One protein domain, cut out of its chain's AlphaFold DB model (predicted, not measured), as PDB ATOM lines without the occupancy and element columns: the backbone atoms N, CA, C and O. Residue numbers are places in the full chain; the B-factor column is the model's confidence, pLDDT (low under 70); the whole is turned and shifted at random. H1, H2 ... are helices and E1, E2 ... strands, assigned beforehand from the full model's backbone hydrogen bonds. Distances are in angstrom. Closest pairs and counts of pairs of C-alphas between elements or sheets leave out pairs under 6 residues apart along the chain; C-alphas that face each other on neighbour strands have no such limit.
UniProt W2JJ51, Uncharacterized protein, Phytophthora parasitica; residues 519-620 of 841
ATOM      1  N   ASP A 519     141.142 117.736 116.700       87.94
ATOM      2  CA  ASP A 519     140.000 118.223 117.484       87.94
ATOM      3  C   ASP A 519     139.883 119.756 117.441       87.94
ATOM      4  O   ASP A 519     138.784 120.311 117.437       87.94
ATOM      5  N   ALA A 520     141.018 120.458 117.371       89.25
ATOM      6  CA  ALA A 520     141.022 121.905 117.243       89.25
ATOM      7  C   ALA A 520     140.527 122.383 115.876       89.25
ATOM      8  O   ALA A 520     139.826 123.389 115.808       89.25
ATOM      9  N   LYS A 521     140.837 121.659 114.796       90.06
ATOM     10  CA  LYS A 521     140.352 121.991 113.446       90.06
ATOM     11  C   LYS A 521     138.832 121.899 113.352       90.06
ATOM     12  O   LYS A 521     138.225 122.774 112.740       90.06
ATOM     13  N   ASP A 522     138.225 120.924 114.022       90.25
ATOM     14  CA  ASP A 522     136.766 120.786 114.080       90.25
ATOM     15  C   ASP A 522     136.117 121.964 114.841       90.25
ATOM     16  O   ASP A 522     135.102 122.513 114.400       90.25
ATOM     17  N   GLN A 523     136.738 122.429 115.936       91.31
ATOM     18  CA  GLN A 523     136.274 123.616 116.677       91.31
ATOM     19  C   GLN A 523     136.465 124.914 115.884       91.31
ATOM     20  O   GLN A 523     135.559 125.744 115.853       91.31
ATOM     21  N   ILE A 524     137.605 125.075 115.201       92.94
ATOM     22  CA  ILE A 524     137.859 126.217 114.311       92.94
ATOM     23  C   ILE A 524     136.806 126.254 113.205       92.94
ATOM     24  O   ILE A 524     136.259 127.318 112.940       92.94
ATOM     25  N   GLN A 525     136.494 125.116 112.582       92.00
ATOM     26  CA  GLN A 525     135.488 125.053 111.525       92.00
ATOM     27  C   GLN A 525     134.092 125.415 112.042       92.00
ATOM     28  O   GLN A 525     133.364 126.147 111.379       92.00
ATOM     29  N   THR A 526     133.734 124.935 113.235       92.88
ATOM     30  CA  THR A 526     132.450 125.250 113.876       92.88
ATOM     31  C   THR A 526     132.311 126.752 114.141       92.88
ATOM     32  O   THR A 526     131.310 127.354 113.756       92.88
ATOM     33  N   GLU A 527     133.324 127.384 114.740       92.12
ATOM     34  CA  GLU A 527     133.295 128.831 114.989       92.12
ATOM     35  C   GLU A 527     133.417 129.649 113.693       92.12
ATOM     36  O   GLU A 527     132.765 130.680 113.557       92.12
ATOM     37  N   ALA A 528     134.177 129.185 112.697       91.94
ATOM     38  CA  ALA A 528     134.266 129.844 111.394       91.94
ATOM     39  C   ALA A 528     132.916 129.848 110.665       91.94
ATOM     40  O   ALA A 528     132.519 130.882 110.130       91.94
ATOM     41  N   ASN A 529     132.187 128.725 110.693       92.00
ATOM     42  CA  ASN A 529     130.830 128.640 110.152       92.00
ATOM     43  C   ASN A 529     129.893 129.604 110.888       92.00
ATOM     44  O   ASN A 529     129.165 130.350 110.244       92.00
ATOM     45  N   ARG A 530     129.969 129.669 112.224       91.94
ATOM     46  CA  ARG A 530     129.182 130.623 113.017       91.94
ATOM     47  C   ARG A 530     129.459 132.075 112.609       91.94
ATOM     48  O   ARG A 530     128.516 132.848 112.454       91.94
ATOM     49  N   ILE A 531     130.726 132.458 112.440       88.88
ATOM     50  CA  ILE A 531     131.107 133.818 112.019       88.88
ATOM     51  C   ILE A 531     130.599 134.105 110.600       88.88
ATOM     52  O   ILE A 531     130.075 135.188 110.356       88.88
ATOM     53  N   PHE A 532     130.706 133.135 109.689       89.06
ATOM     54  CA  PHE A 532     130.240 133.247 108.304       89.06
ATOM     55  C   PHE A 532     128.710 133.362 108.192       89.06
ATOM     56  O   PHE A 532     128.199 134.152 107.408       89.06
ATOM     57  N   GLU A 533     127.971 132.599 108.998       88.06
ATOM     58  CA  GLU A 533     126.502 132.596 109.025       88.06
ATOM     59  C   GLU A 533     125.910 133.805 109.771       88.06
ATOM     60  O   GLU A 533     124.701 134.042 109.718       88.06
ATOM     61  N   THR A 534     126.739 134.589 110.470       87.25
ATOM     62  CA  THR A 534     126.280 135.779 111.190       87.25
ATOM     63  C   THR A 534     125.904 136.885 110.199       87.25
ATOM     64  O   THR A 534     126.754 137.419 109.490       87.25
ATOM     65  N   ASP A 535     124.627 137.280 110.184       84.81
ATOM     66  CA  ASP A 535     124.116 138.294 109.255       84.81
ATOM     67  C   ASP A 535     124.803 139.659 109.456       84.81
ATOM     68  O   ASP A 535     124.721 140.296 110.514       84.81
ATOM     69  N   ALA A 536     125.429 140.164 108.399       83.44
ATOM     70  CA  ALA A 536     126.083 141.464 108.382       83.44
ATOM     71  C   ALA A 536     125.110 142.642 108.610       83.44
ATOM     72  O   ALA A 536     125.514 143.699 109.106       83.44
ATOM     73  N   LYS A 537     123.807 142.491 108.323       83.88
ATOM     74  CA  LYS A 537     122.778 143.478 108.715       83.88
ATOM     75  C   LYS A 537     122.557 143.498 110.225       83.88
ATOM     76  O   LYS A 537     122.347 144.572 110.792       83.88
ATOM     77  N   TRP A 538     122.622 142.335 110.871       86.94
ATOM     78  CA  TRP A 538     122.513 142.223 112.322       86.94
ATOM     79  C   TRP A 538     123.727 142.853 113.015       86.94
ATOM     80  O   TRP A 538     123.540 143.698 113.889       86.94
ATOM     81  N   ILE A 539     124.948 142.548 112.554       84.69
ATOM     82  CA  ILE A 539     126.200 143.145 113.062       84.69
ATOM     83  C   ILE A 539     126.138 144.676 113.002       84.69
ATOM     84  O   ILE A 539     126.457 145.356 113.978       84.69
ATOM     85  N   ARG A 540     125.671 145.231 111.876       83.69
ATOM     86  CA  ARG A 540     125.492 146.681 111.722       83.69
ATOM     87  C   ARG A 540     124.487 147.267 112.701       83.69
ATOM     88  O   ARG A 540     124.798 148.251 113.360       83.69
ATOM     89  N   SER A 541     123.312 146.651 112.828       83.62
ATOM     90  CA  SER A 541     122.265 147.092 113.759       83.62
ATOM     91  C   SER A 541     122.728 147.063 115.223       83.62
ATOM     92  O   SER A 541     122.344 147.925 116.014       83.62
ATOM     93  N   GLU A 542     123.567 146.091 115.596       83.25
ATOM     94  CA  GLU A 542     124.118 145.986 116.951       83.25
ATOM     95  C   GLU A 542     125.176 147.071 117.226       83.25
ATOM     96  O   GLU A 542     125.131 147.697 118.284       83.25
ATOM     97  N   LEU A 543     126.066 147.349 116.264       81.25
ATOM     98  CA  LEU A 543     127.091 148.400 116.366       81.25
ATOM     99  C   LEU A 543     126.520 149.825 116.256       81.25
ATOM    100  O   LEU A 543     127.050 150.743 116.872       81.25
ATOM    101  N   GLU A 544     125.434 150.027 115.501       80.38
ATOM    102  CA  GLU A 544     124.704 151.304 115.451       80.38
ATOM    103  C   GLU A 544     123.993 151.607 116.779       80.38
ATOM    104  O   GLU A 544     123.811 152.774 117.128       80.38
ATOM    105  N   ARG A 545     123.589 150.569 117.526       81.19
ATOM    106  CA  ARG A 545     122.931 150.716 118.833       81.19
ATOM    107  C   ARG A 545     123.919 151.052 119.945       81.19
ATOM    108  O   ARG A 545     123.582 151.835 120.826       81.19
ATOM    109  N   ASP A 546     125.099 150.441 119.917       75.06
ATOM    110  CA  ASP A 546     126.176 150.704 120.868       75.06
ATOM    111  C   ASP A 546     127.547 150.493 120.185       75.06
ATOM    112  O   ASP A 546     127.946 149.348 119.942       75.06
ATOM    113  N   PRO A 547     128.284 151.579 119.881       69.44
ATOM    114  CA  PRO A 547     129.590 151.509 119.224       69.44
ATOM    115  C   PRO A 547     130.654 150.755 120.035       69.44
ATOM    116  O   PRO A 547     131.614 150.242 119.460       69.44
ATOM    117  N   GLU A 548     130.503 150.663 121.362       67.25
ATOM    118  CA  GLU A 548     131.433 149.937 122.236       67.25
ATOM    119  C   GLU A 548     131.066 148.449 122.393       67.25
ATOM    120  O   GLU A 548     131.862 147.646 122.892       67.25
ATOM    121  N   ASN A 549     129.906 148.027 121.879       67.44
ATOM    122  CA  ASN A 549     129.363 146.669 121.995       67.44
ATOM    123  C   ASN A 549     129.964 145.664 120.991       67.44
ATOM    124  O   ASN A 549     129.448 144.561 120.809       67.44
ATOM    125  N   SER A 550     131.120 145.996 120.406       66.94
ATOM    126  CA  SER A 550     131.975 145.049 119.664       66.94
ATOM    127  C   SER A 550     132.255 143.756 120.453       66.94
ATOM    128  O   SER A 550     132.406 142.694 119.857       66.94
ATOM    129  N   ALA A 551     132.213 143.837 121.789       68.25
ATOM    130  CA  ALA A 551     132.373 142.743 122.745       68.25
ATOM    131  C   ALA A 551     131.318 141.620 122.669       68.25
ATOM    132  O   ALA A 551     131.590 140.502 123.102       68.25
ATOM    133  N   LYS A 552     130.097 141.911 122.190       75.44
ATOM    134  CA  LYS A 552     129.052 140.886 121.977       75.44
ATOM    135  C   LYS A 552     129.269 140.086 120.697       75.44
ATOM    136  O   LYS A 552     128.717 138.997 120.568       75.44
ATOM    137  N   ILE A 553     130.019 140.656 119.757       81.88
ATOM    138  CA  ILE A 553     130.255 140.091 118.429       81.88
ATOM    139  C   ILE A 553     131.565 139.301 118.442       81.88
ATOM    140  O   ILE A 553     131.587 138.150 118.020       81.88
ATOM    141  N   LEU A 554     132.630 139.882 119.003       85.31
ATOM    142  CA  LEU A 554     133.915 139.223 119.240       85.31
ATOM    143  C   LEU A 554     134.401 139.487 120.678       85.31
ATOM    144  O   LEU A 554     134.086 140.534 121.243       85.31
ATOM    145  N   PRO A 555     135.197 138.587 121.283       85.94
ATOM    146  CA  PRO A 555     135.749 138.800 122.623       85.94
ATOM    147  C   PRO A 555     136.575 140.098 122.733       85.94
ATOM    148  O   PRO A 555     137.325 140.441 121.821       85.94
ATOM    149  N   LYS A 556     136.501 140.808 123.873       80.75
ATOM    150  CA  LYS A 556     137.119 142.146 124.062       80.75
ATOM    151  C   LYS A 556     138.636 142.195 123.829       80.75
ATOM    152  O   LYS A 556     139.147 143.228 123.398       80.75
ATOM    153  N   GLY A 557     139.344 141.113 124.157       80.81
ATOM    154  CA  GLY A 557     140.794 140.994 123.984       80.81
ATOM    155  C   GLY A 557     141.229 140.414 122.636       80.81
ATOM    156  O   GLY A 557     142.426 140.295 122.400       80.81
ATOM    157  N   CYS A 558     140.282 140.064 121.758       86.06
ATOM    158  CA  CYS A 558     140.582 139.488 120.453       86.06
ATOM    159  C   CYS A 558     141.360 140.498 119.599       86.06
ATOM    160  O   CYS A 558     141.060 141.698 119.607       86.06
ATOM    161  N   LEU A 559     142.344 140.016 118.831       89.12
ATOM    162  CA  LEU A 559     143.062 140.879 117.889       89.12
ATOM    163  C   LEU A 559     142.146 141.385 116.775       89.12
ATOM    164  O   LEU A 559     142.374 142.481 116.263       89.12
ATOM    165  N   TRP A 560     141.109 140.625 116.429       90.31
ATOM    166  CA  TRP A 560     140.074 141.036 115.491       90.31
ATOM    167  C   TRP A 560     138.980 141.823 116.205       90.31
ATOM    168  O   TRP A 560     138.416 141.371 117.202       90.31
ATOM    169  N   LYS A 561     138.658 142.998 115.670       88.69
ATOM    170  CA  LYS A 561     137.578 143.866 116.149       88.69
ATOM    171  C   LYS A 561     136.648 144.231 115.006       88.69
ATOM    172  O   LYS A 561     137.058 144.228 113.849       88.69
ATOM    173  N   VAL A 562     135.403 144.552 115.338       87.81
ATOM    174  CA  VAL A 562     134.383 144.909 114.346       87.81
ATOM    175  C   VAL A 562     134.119 146.405 114.397       87.81
ATOM    176  O   VAL A 562     133.935 146.961 115.479       87.81
ATOM    177  N   PHE A 563     134.093 147.040 113.231       85.94
ATOM    178  CA  PHE A 563     133.887 148.477 113.082       85.94
ATOM    179  C   PHE A 563     132.853 148.781 111.997       85.94
ATOM    180  O   PHE A 563     132.563 147.948 111.137       85.94
ATOM    181  N   LEU A 564     132.317 150.002 112.035       85.62
ATOM    182  CA  LEU A 564     131.458 150.566 110.996       85.62
ATOM    183  C   LEU A 564     132.233 151.615 110.201       85.62
ATOM    184  O   LEU A 564     132.820 152.522 110.787       85.62
ATOM    185  N   GLU A 565     132.190 151.525 108.873       81.69
ATOM    186  CA  GLU A 565     132.683 152.583 107.991       81.69
ATOM    187  C   GLU A 565     131.513 153.272 107.291       81.69
ATOM    188  O   GLU A 565     130.653 152.616 106.697       81.69
ATOM    189  N   ALA A 566     131.490 154.604 107.363       73.75
ATOM    190  CA  ALA A 566     130.546 155.450 106.649       73.75
ATOM    191  C   ALA A 566     131.312 156.283 105.606       73.75
ATOM    192  O   ALA A 566     132.154 157.103 105.996       73.75
ATOM    193  N   PRO A 567     131.041 156.131 104.297       58.47
ATOM    194  CA  PRO A 567     131.673 156.974 103.296       58.47
ATOM    195  C   PRO A 567     131.248 158.435 103.520       58.47
ATOM    196  O   PRO A 567     130.061 158.747 103.601       58.47
ATOM    197  N   HIS A 568     132.239 159.322 103.665       55.03
ATOM    198  CA  HIS A 568     132.096 160.770 103.908       55.03
ATOM    199  C   HIS A 568     131.521 161.200 105.272       55.03
ATOM    200  O   HIS A 568     131.085 162.340 105.418       55.03
ATOM    201  N   GLY A 569     131.544 160.333 106.291       57.97
ATOM    202  CA  GLY A 569     131.171 160.708 107.666       57.97
ATOM    203  C   GLY A 569     129.664 160.858 107.919       57.97
ATOM    204  O   GLY A 569     129.270 161.246 109.015       57.97
ATOM    205  N   ILE A 570     128.817 160.523 106.940       55.34
ATOM    206  CA  ILE A 570     127.356 160.555 107.072       55.34
ATOM    207  C   ILE A 570     126.837 159.117 107.201       55.34
ATOM    208  O   ILE A 570     126.846 158.339 106.246       55.34
ATOM    209  N   VAL A 571     126.368 158.761 108.400       55.47
ATOM    210  CA  VAL A 571     125.814 157.434 108.710       55.47
ATOM    211  C   VAL A 571     124.430 157.308 108.065       55.47
ATOM    212  O   VAL A 571     123.438 157.810 108.585       55.47
ATOM    213  N   THR A 572     124.346 156.646 106.912       60.50
ATOM    214  CA  THR A 572     123.063 156.258 106.301       60.50
ATOM    215  C   THR A 572     122.991 154.740 106.154       60.50
ATOM    216  O   THR A 572     123.945 154.117 105.693       60.50
ATOM    217  N   ARG A 573     121.831 154.137 106.471       56.94
ATOM    218  CA  ARG A 573     121.603 152.668 106.469       56.94
ATOM    219  C   ARG A 573     121.991 151.939 105.171       56.94
ATOM    220  O   ARG A 573     122.162 150.722 105.174       56.94
ATOM    221  N   LYS A 574     122.054 152.658 104.045       58.81
ATOM    222  CA  LYS A 574     122.389 152.100 102.725       58.81
ATOM    223  C   LYS A 574     123.886 152.139 102.406       58.81
ATOM    224  O   LYS A 574     124.306 151.402 101.524       58.81
ATOM    225  N   LEU A 575     124.663 152.981 103.089       63.28
ATOM    226  CA  LEU A 575     126.074 153.233 102.778       63.28
ATOM    227  C   LEU A 575     127.028 152.824 103.908       63.28
ATOM    228  O   LEU A 575     128.217 152.666 103.650       63.28
ATOM    229  N   THR A 576     126.533 152.617 105.133       73.88
ATOM    230  CA  THR A 576     127.336 152.087 106.240       73.88
ATOM    231  C   THR A 576     127.521 150.577 106.121       73.88
ATOM    232  O   THR A 576     126.548 149.813 106.076       73.88
ATOM    233  N   LYS A 577     128.783 150.140 106.078       80.81
ATOM    234  CA  LYS A 577     129.176 148.726 106.016       80.81
ATOM    235  C   LYS A 577     129.982 148.341 107.261       80.81
ATOM    236  O   LYS A 577     130.798 149.130 107.739       80.81
ATOM    237  N   ALA A 578     129.739 147.138 107.786       86.88
ATOM    238  CA  ALA A 578     130.524 146.571 108.882       86.88
ATOM    239  C   ALA A 578     131.724 145.788 108.340       86.88
ATOM    240  O   ALA A 578     131.631 145.145 107.291       86.88
ATOM    241  N   PHE A 579     132.842 145.834 109.061       88.19
ATOM    242  CA  PHE A 579     134.047 145.084 108.721       88.19
ATOM    243  C   PHE A 579     134.779 144.580 109.963       88.19
ATOM    244  O   PHE A 579     134.764 145.217 111.018       88.19
ATOM    245  N   TYR A 580     135.457 143.449 109.801       90.31
ATOM    246  CA  TYR A 580     136.448 142.912 110.719       90.31
ATOM    247  C   TYR A 580     137.809 143.547 110.426       90.31
ATOM    248  O   TYR A 580     138.242 143.588 109.275       90.31
ATOM    249  N   LEU A 581     138.484 144.032 111.463       89.81
ATOM    250  CA  LEU A 581     139.825 144.602 111.402       89.81
ATOM    251  C   LEU A 581     140.733 143.888 112.392       89.81
ATOM    252  O   LEU A 581     140.451 143.867 113.594       89.81
ATOM    253  N   ASN A 582     141.850 143.368 111.905       90.81
ATOM    254  CA  ASN A 582     142.918 142.901 112.770       90.81
ATOM    255  C   ASN A 582     143.704 144.106 113.292       90.81
ATOM    256  O   ASN A 582     144.271 144.884 112.533       90.81
ATOM    257  N   THR A 583     143.755 144.265 114.607       87.38
ATOM    258  CA  THR A 583     144.418 145.399 115.267       87.38
ATOM    259  C   THR A 583     145.947 145.348 115.218       87.38
ATOM    260  O   THR A 583     146.585 146.344 115.548       87.38
ATOM    261  N   VAL A 584     146.531 144.217 114.808       88.12
ATOM    262  CA  VAL A 584     147.985 144.013 114.713       88.12
ATOM    263  C   VAL A 584     148.448 143.973 113.260       88.12
ATOM    264  O   VAL A 584     149.411 144.652 112.915       88.12
ATOM    265  N   THR A 585     147.781 143.187 112.407       88.12
ATOM    266  CA  THR A 585     148.153 143.059 110.983       88.12
ATOM    267  C   THR A 585     147.519 144.138 110.106       88.12
ATOM    268  O   THR A 585     147.969 144.340 108.982       88.12
ATOM    269  N   TYR A 586     146.506 144.848 110.616       87.75
ATOM    270  CA  TYR A 586     145.691 145.823 109.879       87.75
ATOM    271  C   TYR A 586     144.952 145.242 108.663       87.75
ATOM    272  O   TYR A 586     144.497 145.982 107.793       87.75
ATOM    273  N   GLU A 587     144.783 143.919 108.624       88.44
ATOM    274  CA  GLU A 587     143.955 143.232 107.634       88.44
ATOM    275  C   GLU A 587     142.477 143.544 107.858       88.44
ATOM    276  O   GLU A 587     141.997 143.596 108.996       88.44
ATOM    277  N   LYS A 588     141.755 143.746 106.754       89.81
ATOM    278  CA  LYS A 588     140.362 144.178 106.753       89.81
ATOM    279  C   LYS A 588     139.507 143.238 105.911       89.81
ATOM    280  O   LYS A 588     139.743 143.120 104.711       89.81
ATOM    281  N   HIS A 589     138.462 142.682 106.521       88.88
ATOM    282  CA  HIS A 589     137.463 141.853 105.842       88.88
ATOM    283  C   HIS A 589     136.069 142.444 106.028       88.88
ATOM    284  O   HIS A 589     135.629 142.695 107.149       88.88
ATOM    285  N   TRP A 590     135.353 142.678 104.933       87.25
ATOM    286  CA  TRP A 590     133.984 143.188 104.981       87.25
ATOM    287  C   TRP A 590     133.010 142.088 105.385       87.25
ATOM    288  O   TRP A 590     133.051 141.003 104.818       87.25
ATOM    289  N   CYS A 591     132.093 142.367 106.313       85.75
ATOM    290  CA  CYS A 591     131.148 141.353 106.789       85.75
ATOM    291  C   CYS A 591     130.207 140.846 105.680       85.75
ATOM    292  O   CYS A 591     129.776 139.703 105.738       85.75
ATOM    293  N   ASP A 592     129.904 141.677 104.675       82.88
ATOM    294  CA  ASP A 592     129.043 141.308 103.538       82.88
ATOM    295  C   ASP A 592     129.773 140.445 102.479       82.88
ATOM    296  O   ASP A 592     129.125 139.850 101.622       82.88
ATOM    297  N   GLU A 593     131.111 140.410 102.500       84.50
ATOM    298  CA  GLU A 593     131.960 139.825 101.443       84.50
ATOM    299  C   GLU A 593     132.991 138.827 102.013       84.50
ATOM    300  O   GLU A 593     133.920 138.421 101.319       84.50
ATOM    301  N   VAL A 594     132.850 138.442 103.286       87.00
ATOM    302  CA  VAL A 594     133.796 137.558 103.977       87.00
ATOM    303  C   VAL A 594     133.703 136.135 103.428       87.00
ATOM    304  O   VAL A 594     132.613 135.586 103.266       87.00
ATOM    305  N   VAL A 595     134.852 135.518 103.148       89.12
ATOM    306  CA  VAL A 595     134.924 134.108 102.741       89.12
ATOM    307  C   VAL A 595     135.230 133.207 103.934       89.12
ATOM    308  O   VAL A 595     135.745 133.645 104.960       89.12
ATOM    309  N   LEU A 596     134.931 131.914 103.804       87.81
ATOM    310  CA  LEU A 596     135.094 130.962 104.905       87.81
ATOM    311  C   LEU A 596     136.552 130.843 105.392       87.81
ATOM    312  O   LEU A 596     136.780 130.619 106.578       87.81
ATOM    313  N   GLU A 597     137.529 131.030 104.502       87.06
ATOM    314  CA  GLU A 597     138.960 131.043 104.843       87.06
ATOM    315  C   GLU A 597     139.321 132.221 105.767       87.06
ATOM    316  O   GLU A 597     139.994 132.027 106.782       87.06
ATOM    317  N   ASP A 598     138.784 133.415 105.498       88.44
ATOM    318  CA  ASP A 598     138.946 134.596 106.354       88.44
ATOM    319  C   ASP A 598     138.291 134.364 107.727       88.44
ATOM    320  O   ASP A 598     138.876 134.646 108.778       88.44
ATOM    321  N   CYS A 599     137.099 133.751 107.739       88.81
ATOM    322  CA  CYS A 599     136.400 133.376 108.969       88.81
ATOM    323  C   CYS A 599     137.195 132.372 109.819       88.81
ATOM    324  O   CYS A 599     137.145 132.455 111.046       88.81
ATOM    325  N   GLN A 600     137.958 131.454 109.214       89.75
ATOM    326  CA  GLN A 600     138.843 130.543 109.953       89.75
ATOM    327  C   GLN A 600     139.993 131.289 110.644       89.75
ATOM    328  O   GLN A 600     140.373 130.924 111.762       89.75
ATOM    329  N   GLY A 601     140.540 132.334 110.016       88.38
ATOM    330  CA  GLY A 601     141.557 133.202 110.618       88.38
ATOM    331  C   GLY A 601     141.032 133.950 111.845       88.38
ATOM    332  O   GLY A 601     141.684 133.964 112.893       88.38
ATOM    333  N   ILE A 602     139.817 134.494 111.749       90.44
ATOM    334  CA  ILE A 602     139.138 135.174 112.862       90.44
ATOM    335  C   ILE A 602     138.778 134.168 113.971       90.44
ATOM    336  O   ILE A 602     139.066 134.415 115.142       90.44
ATOM    337  N   ALA A 603     138.228 133.001 113.616       91.06
ATOM    338  CA  ALA A 603     137.829 131.950 114.557       91.06
ATOM    339  C   ALA A 603     138.996 131.438 115.415       91.06
ATOM    340  O   ALA A 603     138.831 131.217 116.615       91.06
ATOM    341  N   ARG A 604     140.197 131.295 114.835       91.56
ATOM    342  CA  ARG A 604     141.407 130.913 115.585       91.56
ATOM    343  C   ARG A 604     141.706 131.888 116.721       91.56
ATOM    344  O   ARG A 604     141.957 131.448 117.841       91.56
ATOM    345  N   GLU A 605     141.650 133.190 116.456       91.50
ATOM    346  CA  GLU A 605     141.918 134.198 117.486       91.50
ATOM    347  C   GLU A 605     140.779 134.292 118.511       91.50
ATOM    348  O   GLU A 605     141.040 134.459 119.700       91.50
ATOM    349  N   VAL A 606     139.525 134.108 118.087       91.69
ATOM    350  CA  VAL A 606     138.371 134.040 119.000       91.69
ATOM    351  C   VAL A 606     138.529 132.894 120.000       91.69
ATOM    352  O   VAL A 606     138.327 133.098 121.196       91.69
ATOM    353  N   ILE A 607     138.949 131.712 119.540       92.12
ATOM    354  CA  ILE A 607     139.189 130.545 120.402       92.12
ATOM    355  C   ILE A 607     140.361 130.797 121.360       92.12
ATOM    356  O   ILE A 607     140.273 130.456 122.542       92.12
ATOM    357  N   ILE A 608     141.447 131.415 120.878       92.50
ATOM    358  CA  ILE A 608     142.584 131.821 121.720       92.50
ATOM    359  C   ILE A 608     142.111 132.759 122.829       92.50
ATOM    360  O   ILE A 608     142.382 132.502 124.003       92.50
ATOM    361  N   GLN A 609     141.370 133.811 122.477       92.31
ATOM    362  CA  GLN A 609     140.915 134.787 123.455       92.31
ATOM    363  C   GLN A 609     139.914 134.186 124.446       92.31
ATOM    364  O   GLN A 609     140.025 134.449 125.638       92.31
ATOM    365  N   ALA A 610     139.002 133.323 123.995       91.19
ATOM    366  CA  ALA A 610     138.053 132.643 124.874       91.19
ATOM    367  C   ALA A 610     138.763 131.789 125.941       91.19
ATOM    368  O   ALA A 610     138.387 131.821 127.113       91.19
ATOM    369  N   ARG A 611     139.832 131.070 125.567       93.19
ATOM    370  CA  ARG A 611     140.641 130.295 126.523       93.19
ATOM    371  C   ARG A 611     141.441 131.176 127.479       93.19
ATOM    372  O   ARG A 611     141.597 130.812 128.645       93.19
ATOM    373  N   ILE A 612     141.943 132.320 127.011       93.62
ATOM    374  CA  ILE A 612     142.604 133.314 127.871       93.62
ATOM    375  C   ILE A 612     141.603 133.875 128.886       93.62
ATOM    376  O   ILE A 612     141.902 133.890 130.078       93.62
ATOM    377  N   ASP A 613     140.410 134.276 128.446       92.00
ATOM    378  CA  ASP A 613     139.363 134.830 129.310       92.00
ATOM    379  C   ASP A 613     138.924 133.812 130.379       92.00
ATOM    380  O   ASP A 613     138.835 134.148 131.562       92.00
ATOM    381  N   GLU A 614     138.748 132.540 130.001       93.62
ATOM    382  CA  GLU A 614     138.447 131.447 130.935       93.62
ATOM    383  C   GLU A 614     139.568 131.246 131.973       93.62
ATOM    384  O   GLU A 614     139.307 131.076 133.169       93.62
ATOM    385  N   ALA A 615     140.832 131.289 131.544       93.56
ATOM    386  CA  ALA A 615     141.975 131.174 132.445       93.56
ATOM    387  C   ALA A 615     142.090 132.375 133.402       93.56
ATOM    388  O   ALA A 615     142.410 132.196 134.580       93.56
ATOM    389  N   LEU A 616     141.795 133.587 132.925       93.88
ATOM    390  CA  LEU A 616     141.807 134.805 133.732       93.88
ATOM    391  C   LEU A 616     140.674 134.832 134.766       93.88
ATOM    392  O   LEU A 616     140.909 135.266 135.896       93.88
ATOM    393  N   GLU A 617     139.479 134.333 134.443       93.75
ATOM    394  CA  GLU A 617     138.397 134.210 135.432       93.75
ATOM    395  C   GLU A 617     138.732 133.170 136.514       93.75
ATOM    396  O   GLU A 617     138.621 133.473 137.704       93.75
ATOM    397  N   ARG A 618     139.295 132.005 136.151       93.94
ATOM    398  CA  ARG A 618     139.822 131.044 137.146       93.94
ATOM    399  C   ARG A 618     140.896 131.668 138.043       93.94
ATOM    400  O   ARG A 618     140.943 131.414 139.247       93.94
ATOM    401  N   LEU A 619     141.774 132.493 137.473       94.31
ATOM    402  CA  LEU A 619     142.812 133.191 138.231       94.31
ATOM    403  C   LEU A 619     142.218 134.220 139.203       94.31
ATOM    404  O   LEU A 619     142.698 134.356 140.328       94.31
ATOM    405  N   LYS A 620     141.157 134.921 138.805       94.38
ATOM    406  CA  LYS A 620     140.439 135.884 139.648       94.38
ATOM    407  C   LYS A 620     139.719 135.203 140.812       94.38
ATOM    408  O   LYS A 620     139.755 135.715 141.929       94.38
TER     409      LYS A 620
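What this domain is: This is residues 519 to 620 of the 841 residues of an uncharacterized protein of Phytophthora parasitica (UniProt W2JJ51). A small three-stranded sheet, E1 E2 E3, has two helices over one face, H2 across its strands and the long H4 slantwise to them, while its other face is bare of named helices. H1 lies off the sheet and meets the first part of H4 in a rough V, and the last residues of H4, 614 to 620, stick out free. The printed part has 102 residues, with four named helices and three named strands in the order H1 H2 H3 E1 E2 E3 H4; the sheet runs E1 E2 E3, all antiparallel, and the class is mixed, helices and strands. The whole is compact, with a radius of gyration of the C-alphas of 14.2 A and spans of 43 by 31 by 24 A.

How they stand to each other: H1, residues 519 to 533, touches H4, residues 596 to 620, with residues 596 to 607 of H4 alone; their closest C-alphas, of Ala 528 and Cys 599, are 4.8 A apart. They run opposite ways at a steep tilt of 68 degrees, only just short of about perpendicular. H2, residues 536 to 545, and H3, residues 549 to 552, only just touch, only at the corner by their link, with 3 pairs of C-alphas within 8 A, the closest being Leu 543 and Asn 549, 6.3 A. E1, residues 560 to 565, E2, residues 577 to 582, and E3, residues 588 to 590, form a meander, each strand the antiparallel neighbour of the one before. In the hairpin of E1 and E2, N 561 and O 581 are within hydrogen-bond range at 2.9 A; in that of E2 and E3, N 580 and O 589 are at 2.8 A. H2 and H4 are on the same face of this sheet, two layers, at heights over the sheet of 7.9 A and 9.8 A. H2 lies over E2 and only just over E1, with 3 of its C-alphas falling on E1; its line and that of E2 stand at 88 degrees on the local plane. H3 only grazes the sheet, with residues 549 to 551. Every O i to N i+4 pair is within hydrogen-bond range in H1 and H2, and 20 of 21 are in H4; H3 is too short for such a pair.

Where its parts are: H1 begins at C-alpha 519, (140.000, 118.223, 117.484), and is 21.5 A long. H2 measures 14.3 A, E1 15.6 A and E2 16.4 A; H3 and E3 are shorter. H4 is 35.5 A long and ends at C-alpha 620, (140.439, 135.884, 139.648).

The domain as a whole: The two C-alphas farthest apart, of Asp 519 and Ile 570, are 45.4 A apart. The printed part has no cut, and the link from E1 to E2, 11 residues, is long. The mean pLDDT of the printed part is 84.2; residues 547 to 551 and 567 to 575 are under 70.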